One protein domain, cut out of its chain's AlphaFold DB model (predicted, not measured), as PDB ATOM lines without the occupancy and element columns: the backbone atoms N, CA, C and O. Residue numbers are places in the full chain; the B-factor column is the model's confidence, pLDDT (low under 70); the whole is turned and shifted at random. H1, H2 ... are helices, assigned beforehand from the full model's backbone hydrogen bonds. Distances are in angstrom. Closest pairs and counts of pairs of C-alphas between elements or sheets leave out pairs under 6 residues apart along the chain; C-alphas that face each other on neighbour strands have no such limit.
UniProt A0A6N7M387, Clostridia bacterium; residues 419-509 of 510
ATOM      1  N   GLU A 419     -30.256 -59.895 -17.601       81.62
ATOM      2  CA  GLU A 419     -31.149 -58.761 -17.386       81.62
ATOM      3  C   GLU A 419     -30.477 -57.666 -16.550       81.62
ATOM      4  O   GLU A 419     -30.554 -56.488 -16.909       81.62
ATOM      5  N   GLU A 420     -29.711 -58.033 -15.520       78.00
ATOM      6  CA  GLU A 420     -28.895 -57.081 -14.758       78.00
ATOM      7  C   GLU A 420     -27.862 -56.395 -15.666       78.00
ATOM      8  O   GLU A 420     -27.723 -55.168 -15.658       78.00
ATOM      9  N   LEU A 421     -27.181 -57.164 -16.526       85.19
ATOM     10  CA  LEU A 421     -26.271 -56.592 -17.521       85.19
ATOM     11  C   LEU A 421     -27.012 -55.639 -18.471       85.19
ATOM     12  O   LEU A 421     -26.495 -54.571 -18.806       85.19
ATOM     13  N   ARG A 422     -28.217 -56.009 -18.923       89.56
ATOM     14  CA  ARG A 422     -29.031 -55.170 -19.812       89.56
ATOM     15  C   ARG A 422     -29.350 -53.823 -19.163       89.56
ATOM     16  O   ARG A 422     -29.268 -52.807 -19.854       89.56
ATOM     17  N   LEU A 423     -29.686 -53.810 -17.873       82.56
ATOM     18  CA  LEU A 423     -29.961 -52.588 -17.115       82.56
ATOM     19  C   LEU A 423     -28.712 -51.703 -16.998       82.56
ATOM     20  O   LEU A 423     -28.776 -50.543 -17.392       82.56
ATOM     21  N   LYS A 424     -27.555 -52.262 -16.614       85.25
ATOM     22  CA  LYS A 424     -26.277 -51.515 -16.555       85.25
ATOM     23  C   LYS A 424     -25.902 -50.884 -17.898       85.25
ATOM     24  O   LYS A 424     -25.470 -49.737 -17.973       85.25
ATOM     25  N   LEU A 425     -26.084 -51.619 -18.997       92.88
ATOM     26  CA  LEU A 425     -25.826 -51.087 -20.339       92.88
ATOM     27  C   LEU A 425     -26.813 -49.973 -20.725       92.88
ATOM     28  O   LEU A 425     -26.418 -49.029 -21.409       92.88
ATOM     29  N   LYS A 426     -28.073 -50.066 -20.284       95.50
ATOM     30  CA  LYS A 426     -29.097 -49.038 -20.508       95.50
ATOM     31  C   LYS A 426     -28.786 -47.752 -19.744       95.50
ATOM     32  O   LYS A 426     -28.931 -46.681 -20.315       95.50
ATOM     33  N   GLU A 427     -28.291 -47.847 -18.513       95.31
ATOM     34  CA  GLU A 427     -27.851 -46.684 -17.731       95.31
ATOM     35  C   GLU A 427     -26.735 -45.906 -18.448       95.31
ATOM     36  O   GLU A 427     -26.772 -44.678 -18.521       95.31
ATOM     37  N   ILE A 428     -25.772 -46.610 -19.055       96.12
ATOM     38  CA  ILE A 428     -24.721 -45.985 -19.876       96.12
ATOM     39  C   ILE A 428     -25.326 -45.321 -21.122       96.12
ATOM     40  O   ILE A 428     -24.942 -44.201 -21.471       96.12
ATOM     41  N   GLU A 429     -26.263 -45.989 -21.802       98.19
ATOM     42  CA  GLU A 429     -26.966 -45.426 -22.962       98.19
ATOM     43  C   GLU A 429     -27.711 -44.133 -22.604       98.19
ATOM     44  O   GLU A 429     -27.602 -43.143 -23.329       98.19
ATOM     45  N   GLU A 430     -28.419 -44.118 -21.475       98.12
ATOM     46  CA  GLU A 430     -29.163 -42.956 -20.982       98.12
ATOM     47  C   GLU A 430     -28.221 -41.819 -20.560       98.12
ATOM     48  O   GLU A 430     -28.445 -40.664 -20.921       98.12
ATOM     49  N   LYS A 431     -27.114 -42.141 -19.878       98.19
ATOM     50  CA  LYS A 431     -26.118 -41.171 -19.393       98.19
ATOM     51  C   LYS A 431     -25.346 -40.466 -20.511       98.19
ATOM     52  O   LYS A 431     -25.030 -39.283 -20.389       98.19
ATOM     53  N   TYR A 432     -24.992 -41.174 -21.585       97.94
ATOM     54  CA  TYR A 432     -24.120 -40.642 -22.646       97.94
ATOM     55  C   TYR A 432     -24.817 -40.423 -23.991       97.94
ATOM     56  O   TYR A 432     -24.225 -39.834 -24.899       97.94
ATOM     57  N   GLY A 433     -26.062 -40.871 -24.119       98.19
ATOM     58  CA  GLY A 433     -26.843 -40.822 -25.344       98.19
ATOM     59  C   GLY A 433     -26.548 -41.990 -26.290       98.19
ATOM     60  O   GLY A 433     -25.403 -42.408 -26.497       98.19
ATOM     61  N   LYS A 434     -27.609 -42.465 -26.954       97.62
ATOM     62  CA  LYS A 434     -27.602 -43.639 -27.841       97.62
ATOM     63  C   LYS A 434     -26.481 -43.656 -28.881       97.62
ATOM     64  O   LYS A 434     -25.858 -44.688 -29.101       97.62
ATOM     65  N   LYS A 435     -26.185 -42.513 -29.506       97.88
ATOM     66  CA  LYS A 435     -25.148 -42.415 -30.547       97.88
ATOM     67  C   LYS A 435     -23.749 -42.738 -30.012       97.88
ATOM     68  O   LYS A 435     -23.018 -43.494 -30.650       97.88
ATOM     69  N   GLU A 436     -23.370 -42.163 -28.869       97.69
ATOM     70  CA  GLU A 436     -22.044 -42.389 -28.281       97.69
ATOM     71  C   GLU A 436     -21.921 -43.819 -27.749       97.69
ATOM     72  O   GLU A 436     -20.902 -44.473 -27.983       97.69
ATOM     73  N   TYR A 437     -22.988 -44.325 -27.126       98.00
ATOM     74  CA  TYR A 437     -23.092 -45.710 -26.674       98.00
ATOM     75  C   TYR A 437     -22.945 -46.720 -27.826       98.00
ATOM     76  O   TYR A 437     -22.084 -47.602 -27.767       98.00
ATOM     77  N   ASP A 438     -23.710 -46.572 -28.912       97.94
ATOM     78  CA  ASP A 438     -23.665 -47.487 -30.060       97.94
ATOM     79  C   ASP A 438     -22.279 -47.518 -30.722       97.94
ATOM     80  O   ASP A 438     -21.792 -48.576 -31.142       97.94
ATOM     81  N   GLU A 439     -21.612 -46.366 -30.825       97.44
ATOM     82  CA  GLU A 439     -20.247 -46.278 -31.348       97.44
ATOM     83  C   GLU A 439     -19.225 -46.937 -30.412       97.44
ATOM     84  O   GLU A 439     -18.391 -47.721 -30.876       97.44
ATOM     85  N   ALA A 440     -19.302 -46.687 -29.103       97.94
ATOM     86  CA  ALA A 440     -18.426 -47.323 -28.123       97.94
ATOM     87  C   ALA A 440     -18.599 -48.846 -28.105       97.94
ATOM     88  O   ALA A 440     -17.617 -49.590 -28.138       97.94
ATOM     89  N   ARG A 441     -19.841 -49.330 -28.182       97.25
ATOM     90  CA  ARG A 441     -20.143 -50.763 -28.221       97.25
ATOM     91  C   ARG A 441     -19.639 -51.441 -29.499       97.25
ATOM     92  O   ARG A 441     -19.218 -52.601 -29.456       97.25
ATOM     93  N   LYS A 442     -19.612 -50.735 -30.640       97.12
ATOM     94  CA  LYS A 442     -18.952 -51.215 -31.875       97.12
ATOM     95  C   LYS A 442     -17.445 -51.390 -31.682       97.12
ATOM     96  O   LYS A 442     -16.900 -52.389 -32.148       97.12
ATOM     97  N   TYR A 443     -16.786 -50.464 -30.988       97.75
ATOM     98  CA  TYR A 443     -15.362 -50.578 -30.674       97.75
ATOM     99  C   TYR A 443     -15.073 -51.704 -29.679       97.75
ATOM    100  O   TYR A 443     -14.207 -52.538 -29.939       97.75
ATOM    101  N   ALA A 444     -15.853 -51.798 -28.601       96.56
ATOM    102  CA  ALA A 444     -15.736 -52.860 -27.606       96.56
ATOM    103  C   ALA A 444     -15.836 -54.260 -28.248       96.56
ATOM    104  O   ALA A 444     -15.053 -55.157 -27.936       96.56
ATOM    105  N   ARG A 445     -16.704 -54.426 -29.256       95.19
ATOM    106  CA  ARG A 445     -16.842 -55.678 -30.021       95.19
ATOM    107  C   ARG A 445     -15.561 -56.132 -30.731       95.19
ATOM    108  O   ARG A 445     -15.359 -57.331 -30.907       95.19
ATOM    109  N   ILE A 446     -14.682 -55.216 -31.145       94.38
ATOM    110  CA  ILE A 446     -13.409 -55.558 -31.816       94.38
ATOM    111  C   ILE A 446     -12.488 -56.359 -30.884       94.38
ATOM    112  O   ILE A 446     -11.691 -57.182 -31.353       94.38
ATOM    113  N   VAL A 447     -12.620 -56.113 -29.578       92.50
ATOM    114  CA  VAL A 447     -11.824 -56.694 -28.494       92.50
ATOM    115  C   VAL A 447     -12.637 -57.617 -27.579       92.50
ATOM    116  O   VAL A 447     -12.122 -58.019 -26.545       92.50
ATOM    117  N   PHE A 448     -13.844 -58.028 -27.998       91.56
ATOM    118  CA  PHE A 448     -14.740 -58.948 -27.271       91.56
ATOM    119  C   PHE A 448     -15.259 -58.417 -25.926       91.56
ATOM    120  O   PHE A 448     -15.532 -59.184 -25.007       91.56
ATOM    121  N   GLU A 449     -15.389 -57.098 -25.819       92.56
ATOM    122  CA  GLU A 449     -15.803 -56.388 -24.607       92.56
ATOM    123  C   GLU A 449     -17.191 -55.741 -24.756       92.56
ATOM    124  O   GLU A 449     -17.576 -54.893 -23.963       92.56
ATOM    125  N   GLU A 450     -17.991 -56.115 -25.766       94.75
ATOM    126  CA  GLU A 450     -19.302 -55.483 -26.024       94.75
ATOM    127  C   GLU A 450     -20.377 -55.705 -24.943       94.75
ATOM    128  O   GLU A 450     -21.500 -55.210 -25.084       94.75
ATOM    129  N   ASN A 451     -20.039 -56.495 -23.924       91.00
ATOM    130  CA  ASN A 451     -20.851 -56.835 -22.765       91.00
ATOM    131  C   ASN A 451     -20.123 -56.487 -21.444       91.00
ATOM    132  O   ASN A 451     -20.495 -57.017 -20.408       91.00
ATOM    133  N   SER A 452     -19.087 -55.634 -21.475       90.06
ATOM    134  CA  SER A 452     -18.497 -55.017 -20.273       90.06
ATOM    135  C   SER A 452     -18.942 -53.554 -20.189       90.06
ATOM    136  O   SER A 452     -18.495 -52.742 -21.009       90.06
ATOM    137  N   PRO A 453     -19.832 -53.205 -19.240       89.06
ATOM    138  CA  PRO A 453     -20.239 -51.823 -18.995       89.06
ATOM    139  C   PRO A 453     -19.037 -50.893 -18.774       89.06
ATOM    140  O   PRO A 453     -18.967 -49.826 -19.377       89.06
ATOM    141  N   GLU A 454     -18.044 -51.350 -18.012       92.44
ATOM    142  CA  GLU A 454     -16.848 -50.588 -17.640       92.44
ATOM    143  C   GLU A 454     -16.009 -50.234 -18.872       92.44
ATOM    144  O   GLU A 454     -15.617 -49.085 -19.057       92.44
ATOM    145  N   VAL A 455     -15.771 -51.204 -19.763       93.69
ATOM    146  CA  VAL A 455     -15.013 -50.966 -21.001       93.69
ATOM    147  C   VAL A 455     -15.786 -50.067 -21.961       93.69
ATOM    148  O   VAL A 455     -15.191 -49.230 -22.638       93.69
ATOM    149  N   ILE A 456     -17.108 -50.228 -22.057       97.12
ATOM    150  CA  ILE A 456     -17.933 -49.379 -22.925       97.12
ATOM    151  C   ILE A 456     -17.892 -47.931 -22.435       97.12
ATOM    152  O   ILE A 456     -17.665 -47.031 -23.246       97.12
ATOM    153  N   GLU A 457     -18.064 -47.707 -21.134       96.38
ATOM    154  CA  GLU A 457     -17.980 -46.376 -20.538       96.38
ATOM    155  C   GLU A 457     -16.576 -45.772 -20.703       96.38
ATOM    156  O   GLU A 457     -16.459 -44.644 -21.185       96.38
ATOM    157  N   ASP A 458     -15.506 -46.533 -20.444       97.62
ATOM    158  CA  ASP A 458     -14.126 -46.056 -20.625       97.62
ATOM    159  C   ASP A 458     -13.824 -45.689 -22.092       97.62
ATOM    160  O   ASP A 458     -13.185 -44.677 -22.379       97.62
ATOM    161  N   ILE A 459     -14.361 -46.432 -23.071       98.06
ATOM    162  CA  ILE A 459     -14.261 -46.042 -24.488       98.06
ATOM    163  C   ILE A 459     -14.931 -44.685 -24.732       98.06
ATOM    164  O   ILE A 459     -14.365 -43.861 -25.454       98.06
ATOM    165  N   ILE A 460     -16.114 -44.430 -24.165       98.19
ATOM    166  CA  ILE A 460     -16.800 -43.135 -24.313       98.19
ATOM    167  C   ILE A 460     -15.942 -42.018 -23.711       98.19
ATOM    168  O   ILE A 460     -15.731 -40.992 -24.363       98.19
ATOM    169  N   LEU A 461     -15.405 -42.225 -22.507       96.94
ATOM    170  CA  LEU A 461     -14.562 -41.250 -21.815       96.94
ATOM    171  C   LEU A 461     -13.276 -40.958 -22.596       96.94
ATOM    172  O   LEU A 461     -13.004 -39.798 -22.911       96.94
ATOM    173  N   LYS A 462     -12.553 -41.983 -23.057       96.38
ATOM    174  CA  LYS A 462     -11.332 -41.802 -23.864       96.38
ATOM    175  C   LYS A 462     -11.590 -41.113 -25.201       96.38
ATOM    176  O   LYS A 462     -10.720 -40.411 -25.713       96.38
ATOM    177  N   ARG A 463     -12.778 -41.276 -25.796       97.06
ATOM    178  CA  ARG A 463     -13.161 -40.533 -27.013       97.06
ATOM    179  C   ARG A 463     -13.365 -39.046 -26.748       97.06
ATOM    180  O   ARG A 463     -13.084 -38.261 -27.656       97.06
ATOM    181  N   LYS A 464     -13.845 -38.680 -25.555       95.62
ATOM    182  CA  LYS A 464     -13.960 -37.286 -25.106       95.62
ATOM    183  C   LYS A 464     -12.588 -36.702 -24.771       95.62
ATOM    184  O   LYS A 464     -12.294 -35.601 -25.210       95.62
ATOM    185  N   GLU A 465     -11.747 -37.466 -24.080       95.56
ATOM    186  CA  GLU A 465     -10.420 -37.037 -23.622       95.56
ATOM    187  C   GLU A 465      -9.396 -36.906 -24.765       95.56
ATOM    188  O   GLU A 465      -8.802 -35.850 -24.959       95.56
ATOM    189  N   TYR A 466      -9.203 -37.959 -25.566       94.31
ATOM    190  CA  TYR A 466      -8.161 -38.005 -26.605       94.31
ATOM    191  C   TYR A 466      -8.675 -37.650 -28.008       94.31
ATOM    192  O   TYR A 466      -7.902 -37.544 -28.963       94.31
ATOM    193  N   GLY A 467      -9.988 -37.492 -28.166       95.31
ATOM    194  CA  GLY A 467     -10.631 -37.208 -29.442       95.31
ATOM    195  C   GLY A 467     -10.911 -38.453 -30.295       95.31
ATOM    196  O   GLY A 467     -10.136 -39.413 -30.395       95.31
ATOM    197  N   LYS A 468     -12.047 -38.413 -31.003       95.69
ATOM    198  CA  LYS A 468     -12.608 -39.546 -31.766       95.69
ATOM    199  C   LYS A 468     -11.649 -40.137 -32.813       95.69
ATOM    200  O   LYS A 468     -11.639 -41.352 -33.005       95.69
ATOM    201  N   LYS A 469     -10.836 -39.306 -33.482       95.12
ATOM    202  CA  LYS A 469      -9.895 -39.752 -34.530       95.12
ATOM    203  C   LYS A 469      -8.800 -40.675 -33.976       95.12
ATOM    204  O   LYS A 469      -8.502 -41.694 -34.600       95.12
ATOM    205  N   LYS A 470      -8.239 -40.359 -32.801       94.69
ATOM    206  CA  LYS A 470      -7.147 -41.132 -32.181       94.69
ATOM    207  C   LYS A 470      -7.641 -42.492 -31.709       94.69
ATOM    208  O   LYS A 470      -7.066 -43.517 -32.071       94.69
ATOM    209  N   VAL A 471      -8.775 -42.502 -31.005       96.50
ATOM    210  CA  VAL A 471      -9.424 -43.740 -30.552       96.50
ATOM    211  C   VAL A 471      -9.772 -44.639 -31.739       96.50
ATOM    212  O   VAL A 471      -9.423 -45.820 -31.737       96.50
ATOM    213  N   LYS A 472     -10.359 -44.080 -32.809       97.19
ATOM    214  CA  LYS A 472     -10.637 -44.839 -34.037       97.19
ATOM    215  C   LYS A 472      -9.371 -45.483 -34.609       97.19
ATOM    216  O   LYS A 472      -9.381 -46.675 -34.897       97.19
ATOM    217  N   LYS A 473      -8.278 -44.722 -34.745       96.69
ATOM    218  CA  LYS A 473      -6.999 -45.224 -35.278       96.69
ATOM    219  C   LYS A 473      -6.452 -46.390 -34.446       96.69
ATOM    220  O   LYS A 473      -5.989 -47.376 -35.020       96.69
ATOM    221  N   ALA A 474      -6.540 -46.311 -33.118       97.06
ATOM    222  CA  ALA A 474      -6.114 -47.387 -32.225       97.06
ATOM    223  C   ALA A 474      -6.939 -48.670 -32.427       97.06
ATOM    224  O   ALA A 474      -6.374 -49.755 -32.600       97.06
ATOM    225  N   PHE A 475      -8.268 -48.550 -32.490       97.69
ATOM    226  CA  PHE A 475      -9.143 -49.689 -32.763       97.69
ATOM    227  C   PHE A 475      -8.954 -50.263 -34.172       97.69
ATOM    228  O   PHE A 475      -8.936 -51.483 -34.312       97.69
ATOM    229  N   ASP A 476      -8.729 -49.435 -35.197       96.88
ATOM    230  CA  ASP A 476      -8.454 -49.894 -36.568       96.88
ATOM    231  C   ASP A 476      -7.170 -50.749 -36.632       96.88
ATOM    232  O   ASP A 476      -7.132 -51.780 -37.308       96.88
ATOM    233  N   ILE A 477      -6.120 -50.372 -35.886       95.25
ATOM    234  CA  ILE A 477      -4.872 -51.154 -35.778       95.25
ATOM    235  C   ILE A 477      -5.141 -52.540 -35.182       95.25
ATOM    236  O   ILE A 477      -4.566 -53.538 -35.629       95.25
ATOM    237  N   VAL A 478      -5.994 -52.614 -34.162       95.06
ATOM    238  CA  VAL A 478      -6.349 -53.878 -33.506       95.06
ATOM    239  C   VAL A 478      -7.306 -54.706 -34.371       95.06
ATOM    240  O   VAL A 478      -7.125 -55.919 -34.481       95.06
ATOM    241  N   ALA A 479      -8.243 -54.067 -35.072       94.50
ATOM    242  CA  ALA A 479      -9.210 -54.712 -35.958       94.50
ATOM    243  C   ALA A 479      -8.570 -55.421 -37.161       94.50
ATOM    244  O   ALA A 479      -9.111 -56.418 -37.634       94.50
ATOM    245  N   ARG A 480      -7.405 -54.962 -37.636       94.00
ATOM    246  CA  ARG A 480      -6.649 -55.635 -38.711       94.00
ATOM    247  C   ARG A 480      -5.945 -56.916 -38.260       94.00
ATOM    248  O   ARG A 480      -5.504 -57.699 -39.095       94.00
ATOM    249  N   LYS A 481      -5.795 -57.145 -36.952       89.31
ATOM    250  CA  LYS A 481      -5.139 -58.355 -36.435       89.31
ATOM    251  C   LYS A 481      -6.052 -59.565 -36.601       89.31
ATOM    252  O   LYS A 481      -7.270 -59.422 -36.571       89.31
ATOM    253  N   ASN A 482      -5.478 -60.766 -36.686       84.69
ATOM    254  CA  ASN A 482      -6.259 -62.005 -36.615       84.69
ATOM    255  C   ASN A 482      -7.127 -62.019 -35.337       84.69
ATOM    256  O   ASN A 482      -6.718 -61.471 -34.311       84.69
ATOM    257  N   ILE A 483      -8.322 -62.610 -35.409       81.19
ATOM    258  CA  ILE A 483      -9.270 -62.736 -34.291       81.19
ATOM    259  C   ILE A 483      -8.647 -63.419 -33.062       81.19
ATOM    260  O   ILE A 483      -8.974 -63.075 -31.930       81.19
ATOM    261  N   ASP A 484      -7.676 -64.300 -33.305       78.12
ATOM    262  CA  ASP A 484      -6.919 -65.041 -32.302       78.12
ATOM    263  C   ASP A 484      -5.606 -64.371 -31.879       78.12
ATOM    264  O   ASP A 484      -4.731 -64.992 -31.282       78.12
ATOM    265  N   ASN A 485      -5.416 -63.097 -32.217       82.88
ATOM    266  CA  ASN A 485      -4.217 -62.383 -31.809       82.88
ATOM    267  C   ASN A 485      -4.326 -61.950 -30.330       82.88
ATOM    268  O   ASN A 485      -5.276 -61.238 -30.001       82.88
ATOM    269  N   PRO A 486      -3.337 -62.241 -29.458       83.00
ATOM    270  CA  PRO A 486      -3.359 -61.826 -28.046       83.00
ATOM    271  C   PRO A 486      -3.424 -60.306 -27.840       83.00
ATOM    272  O   PRO A 486      -3.773 -59.829 -26.764       83.00
ATOM    273  N   LYS A 487      -3.087 -59.518 -28.869       87.94
ATOM    274  CA  LYS A 487      -3.192 -58.052 -28.855       87.94
ATOM    275  C   LYS A 487      -4.603 -57.543 -29.175       87.94
ATOM    276  O   LYS A 487      -4.822 -56.338 -29.128       87.94
ATOM    277  N   ARG A 488      -5.569 -58.417 -29.493       89.06
ATOM    278  CA  ARG A 488      -7.001 -58.072 -29.535       89.06
ATOM    279  C   ARG A 488      -7.594 -58.061 -28.126       89.06
ATOM    280  O   ARG A 488      -8.451 -58.873 -27.794       89.06
ATOM    281  N   LYS A 489      -7.102 -57.133 -27.307       90.25
ATOM    282  CA  LYS A 489      -7.567 -56.874 -25.943       90.25
ATOM    283  C   LYS A 489      -7.626 -55.375 -25.692       90.25
ATOM    284  O   LYS A 489      -6.822 -54.630 -26.259       90.25
ATOM    285  N   TYR A 490      -8.558 -54.941 -24.850       92.75
ATOM    286  CA  TYR A 490      -8.807 -53.518 -24.628       92.75
ATOM    287  C   TYR A 490      -7.591 -52.779 -24.051       92.75
ATOM    288  O   TYR A 490      -7.211 -51.737 -24.574       92.75
ATOM    289  N   SER A 491      -6.878 -53.376 -23.093       91.88
ATOM    290  CA  SER A 491      -5.655 -52.788 -22.518       91.88
ATOM    291  C   SER A 491      -4.572 -52.467 -23.556       91.88
ATOM    292  O   SER A 491      -3.851 -51.483 -23.429       91.88
ATOM    293  N   TYR A 492      -4.479 -53.250 -24.636       93.06
ATOM    294  CA  TYR A 492      -3.551 -52.957 -25.729       93.06
ATOM    295  C   TYR A 492      -4.011 -51.768 -26.585       93.06
ATOM    296  O   TYR A 492      -3.175 -51.027 -27.095       93.06
ATOM    297  N   VAL A 493      -5.327 -51.571 -26.741       95.94
ATOM    298  CA  VAL A 493      -5.888 -50.386 -27.409       95.94
ATOM    299  C   VAL A 493      -5.565 -49.132 -26.603       95.94
ATOM    300  O   VAL A 493      -5.090 -48.162 -27.189       95.94
ATOM    301  N   VAL A 494      -5.757 -49.171 -25.282       93.69
ATOM    302  CA  VAL A 494      -5.446 -48.052 -24.377       93.69
ATOM    303  C   VAL A 494      -3.983 -47.625 -24.520       93.69
ATOM    304  O   VAL A 494      -3.720 -46.472 -24.854       93.69
ATOM    305  N   GLY A 495      -3.041 -48.574 -24.465       93.75
ATOM    306  CA  GLY A 495      -1.620 -48.267 -24.665       93.75
ATOM    307  C   GLY A 495      -1.260 -47.747 -26.069       93.75
ATOM    308  O   GLY A 495      -0.229 -47.101 -26.240       93.75
ATOM    309  N   ILE A 496      -2.076 -48.004 -27.104       95.69
ATOM    310  CA  ILE A 496      -1.904 -47.359 -28.420       95.69
ATOM    311  C   ILE A 496      -2.396 -45.908 -28.377       95.69
ATOM    312  O   ILE A 496      -1.742 -45.045 -28.959       95.69
ATOM    313  N   ILE A 497      -3.532 -45.643 -27.726       94.19
ATOM    314  CA  ILE A 497      -4.099 -44.291 -27.603       94.19
ATOM    315  C   ILE A 497      -3.098 -43.371 -26.895       94.19
ATOM    316  O   ILE A 497      -2.771 -42.311 -27.430       94.19
ATOM    317  N   GLU A 498      -2.548 -43.819 -25.766       92.31
ATOM    318  CA  GLU A 498      -1.553 -43.083 -24.972       92.31
ATOM    319  C   GLU A 498      -0.296 -42.767 -25.795       92.31
ATOM    320  O   GLU A 498       0.100 -41.609 -25.909       92.31
ATOM    321  N   LYS A 499       0.261 -43.762 -26.499       93.81
ATOM    322  CA  LYS A 499       1.437 -43.564 -27.367       93.81
ATOM    323  C   LYS A 499       1.197 -42.606 -28.531       93.81
ATOM    324  O   LYS A 499       2.130 -41.937 -28.971       93.81
ATOM    325  N   ILE A 500      -0.013 -42.578 -29.093       91.31
ATOM    326  CA  ILE A 500      -0.361 -41.610 -30.145       91.31
ATOM    327  C   ILE A 500      -0.392 -40.199 -29.547       91.31
ATOM    328  O   ILE A 500       0.151 -39.281 -30.156       91.31
ATOM    329  N   ALA A 501      -0.973 -40.039 -28.356       87.38
ATOM    330  CA  ALA A 501      -1.053 -38.751 -27.673       87.38
ATOM    331  C   ALA A 501       0.329 -38.208 -27.263       87.38
ATOM    332  O   ALA A 501       0.592 -37.023 -27.446       87.38
ATOM    333  N   GLU A 502       1.229 -39.062 -26.770       88.12
ATOM    334  CA  GLU A 502       2.602 -38.676 -26.411       88.12
ATOM    335  C   GLU A 502       3.421 -38.186 -27.610       88.12
ATOM    336  O   GLU A 502       4.183 -37.227 -27.489       88.12
ATOM    337  N   LYS A 503       3.279 -38.831 -28.776       84.00
ATOM    338  CA  LYS A 503       4.015 -38.437 -29.985       84.00
ATOM    339  C   LYS A 503       3.603 -37.063 -30.502       84.00
ATOM    340  O   LYS A 503       4.467 -36.330 -30.955       84.00
ATOM    341  N   GLU A 504       2.323 -36.717 -30.433       76.62
ATOM    342  CA  GLU A 504       1.844 -35.405 -30.889       76.62
ATOM    343  C   GLU A 504       2.283 -34.285 -29.939       76.62
ATOM    344  O   GLU A 504       2.743 -33.255 -30.412       76.62
ATOM    345  N   LYS A 505       2.293 -34.523 -28.617       74.44
ATOM    346  CA  LYS A 505       2.845 -33.555 -27.651       74.44
ATOM    347  C   LYS A 505       4.328 -33.245 -27.880       74.44
ATOM    348  O   LYS A 505       4.760 -32.139 -27.589       74.44
ATOM    349  N   LYS A 506       5.109 -34.213 -28.373       69.56
ATOM    350  CA  LYS A 506       6.519 -33.989 -28.737       69.56
ATOM    351  C   LYS A 506       6.687 -33.192 -30.031       69.56
ATOM    352  O   LYS A 506       7.683 -32.507 -30.156       69.56
ATOM    353  N   VAL A 507       5.732 -33.283 -30.956       67.31
ATOM    354  CA  VAL A 507       5.756 -32.563 -32.242       67.31
ATOM    355  C   VAL A 507       5.181 -31.147 -32.116       67.31
ATOM    356  O   VAL A 507       5.540 -30.288 -32.900       67.31
ATOM    357  N   GLU A 508       4.297 -30.889 -31.147       60.66
ATOM    358  CA  GLU A 508       3.792 -29.537 -30.833       60.66
ATOM    359  C   GLU A 508       4.722 -28.744 -29.892       60.66
ATOM    360  O   GLU A 508       4.518 -27.548 -29.694       60.66
ATOM    361  N   GLY A 509       5.701 -29.414 -29.272       54.75
ATOM    362  CA  GLY A 509       6.714 -28.807 -28.399       54.75
ATOM    363  C   GLY A 509       8.084 -28.595 -29.059       54.75
ATOM    364  O   GLY A 509       8.982 -28.079 -28.395       54.75
TER     365      GLY A 509
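AT A GLANCE: This is residues 419 to 509 of the 510 residues of a protein of Clostridia bacterium (UniProt A0A6N7M387). Five helices zigzag through two thin layers: H1, H3 and H5 run nearly the same way in a spaced row, and H2 and H4 form a second layer that runs back over the gaps between them. H2 crosses H3 and H4 crosses H5, while H1 lies at one end of the row and the last part of H5, residues 502 to 507, sticks out at the other with residues 508 and 509. The printed part has 91 residues with five named helices, H1 to H5 in chain order, and no named strand; its class is all helix. It is compact, with a radius of gyration of the C-alphas of 13.8 A, and spans 47 by 31 by 16 A, only just flat.

IN THESE COORDINATES: H1, residues 419 to 432, begins with C-alpha 419 at (-31.149, -58.761, -17.386) and is 20.1 A long from first to last C-alpha. H2, residues 434 to 446, is 19.0 A long. H3, residues 453 to 465, is 18.3 A long and begins with C-alpha 453 at (-20.239, -51.823, -18.995). H4, residues 468 to 479, is 16.1 A long. H5, residues 490 to 507, is the longest at 26.6 A and ends with C-alpha 507 at (5.756, -32.563, -32.242).

HOW THE PARTS SIT: H1 and H2 touch only at the corner, only just, with 3 pairs of C-alphas within 8 A; their closest C-alphas, of Glu 429 and Tyr 437, are 5.4 A apart. H1 touches H3 at a shallow tilt of 13 degrees, the same way, closest at the C-alphas of Leu 425 and Pro 453, 5.8 A. H2 touches H3 about perpendicular, only just, at 71 degrees; the C-alphas of Ala 440 and Ile 456 come closest, at 5.6 A. H2 touches H4 with residues 443 to 446 alone, at a shallow tilt of 29 degrees, the same way; the closest C-alphas, of Ile 446 and Ala 479, are 6.0 A apart. H3 and H4 touch only at the corner, only just, with 3 pairs of C-alphas within 8 A, closest at Arg 463 and Val 471, whose C-alphas are 6.1 A apart. H5 touches H4 with residues 493 to 501 alone, at a steep tilt of 50 degrees, opposite ways; the C-alphas of Ala 474 and Ile 496 are closest, 5.7 A apart. H3 and H5 are close but not clearly touching, with the closest C-alphas, of Val 455 and Tyr 490, 7.6 A apart. H1 is apart from H4 and H5. In H1, H3, H4 and H5 every O i to N i+4 pair is within hydrogen-bond range; in H2 8 of 9 are.

THE WHOLE: The two C-alphas farthest apart, of Glu 419 and Gly 509, are 49.5 A apart. Residues 502 to 509 stand free, and the body without them spans 32 by 27 by 16 A. The printed part has no cut and no long link: H1 to H2 and H3 to H4 are tight links, H2 to H3 and H4 to H5 short ones. The mean pLDDT of the printed part is 91.5, and residues 506 to 509 are under 70.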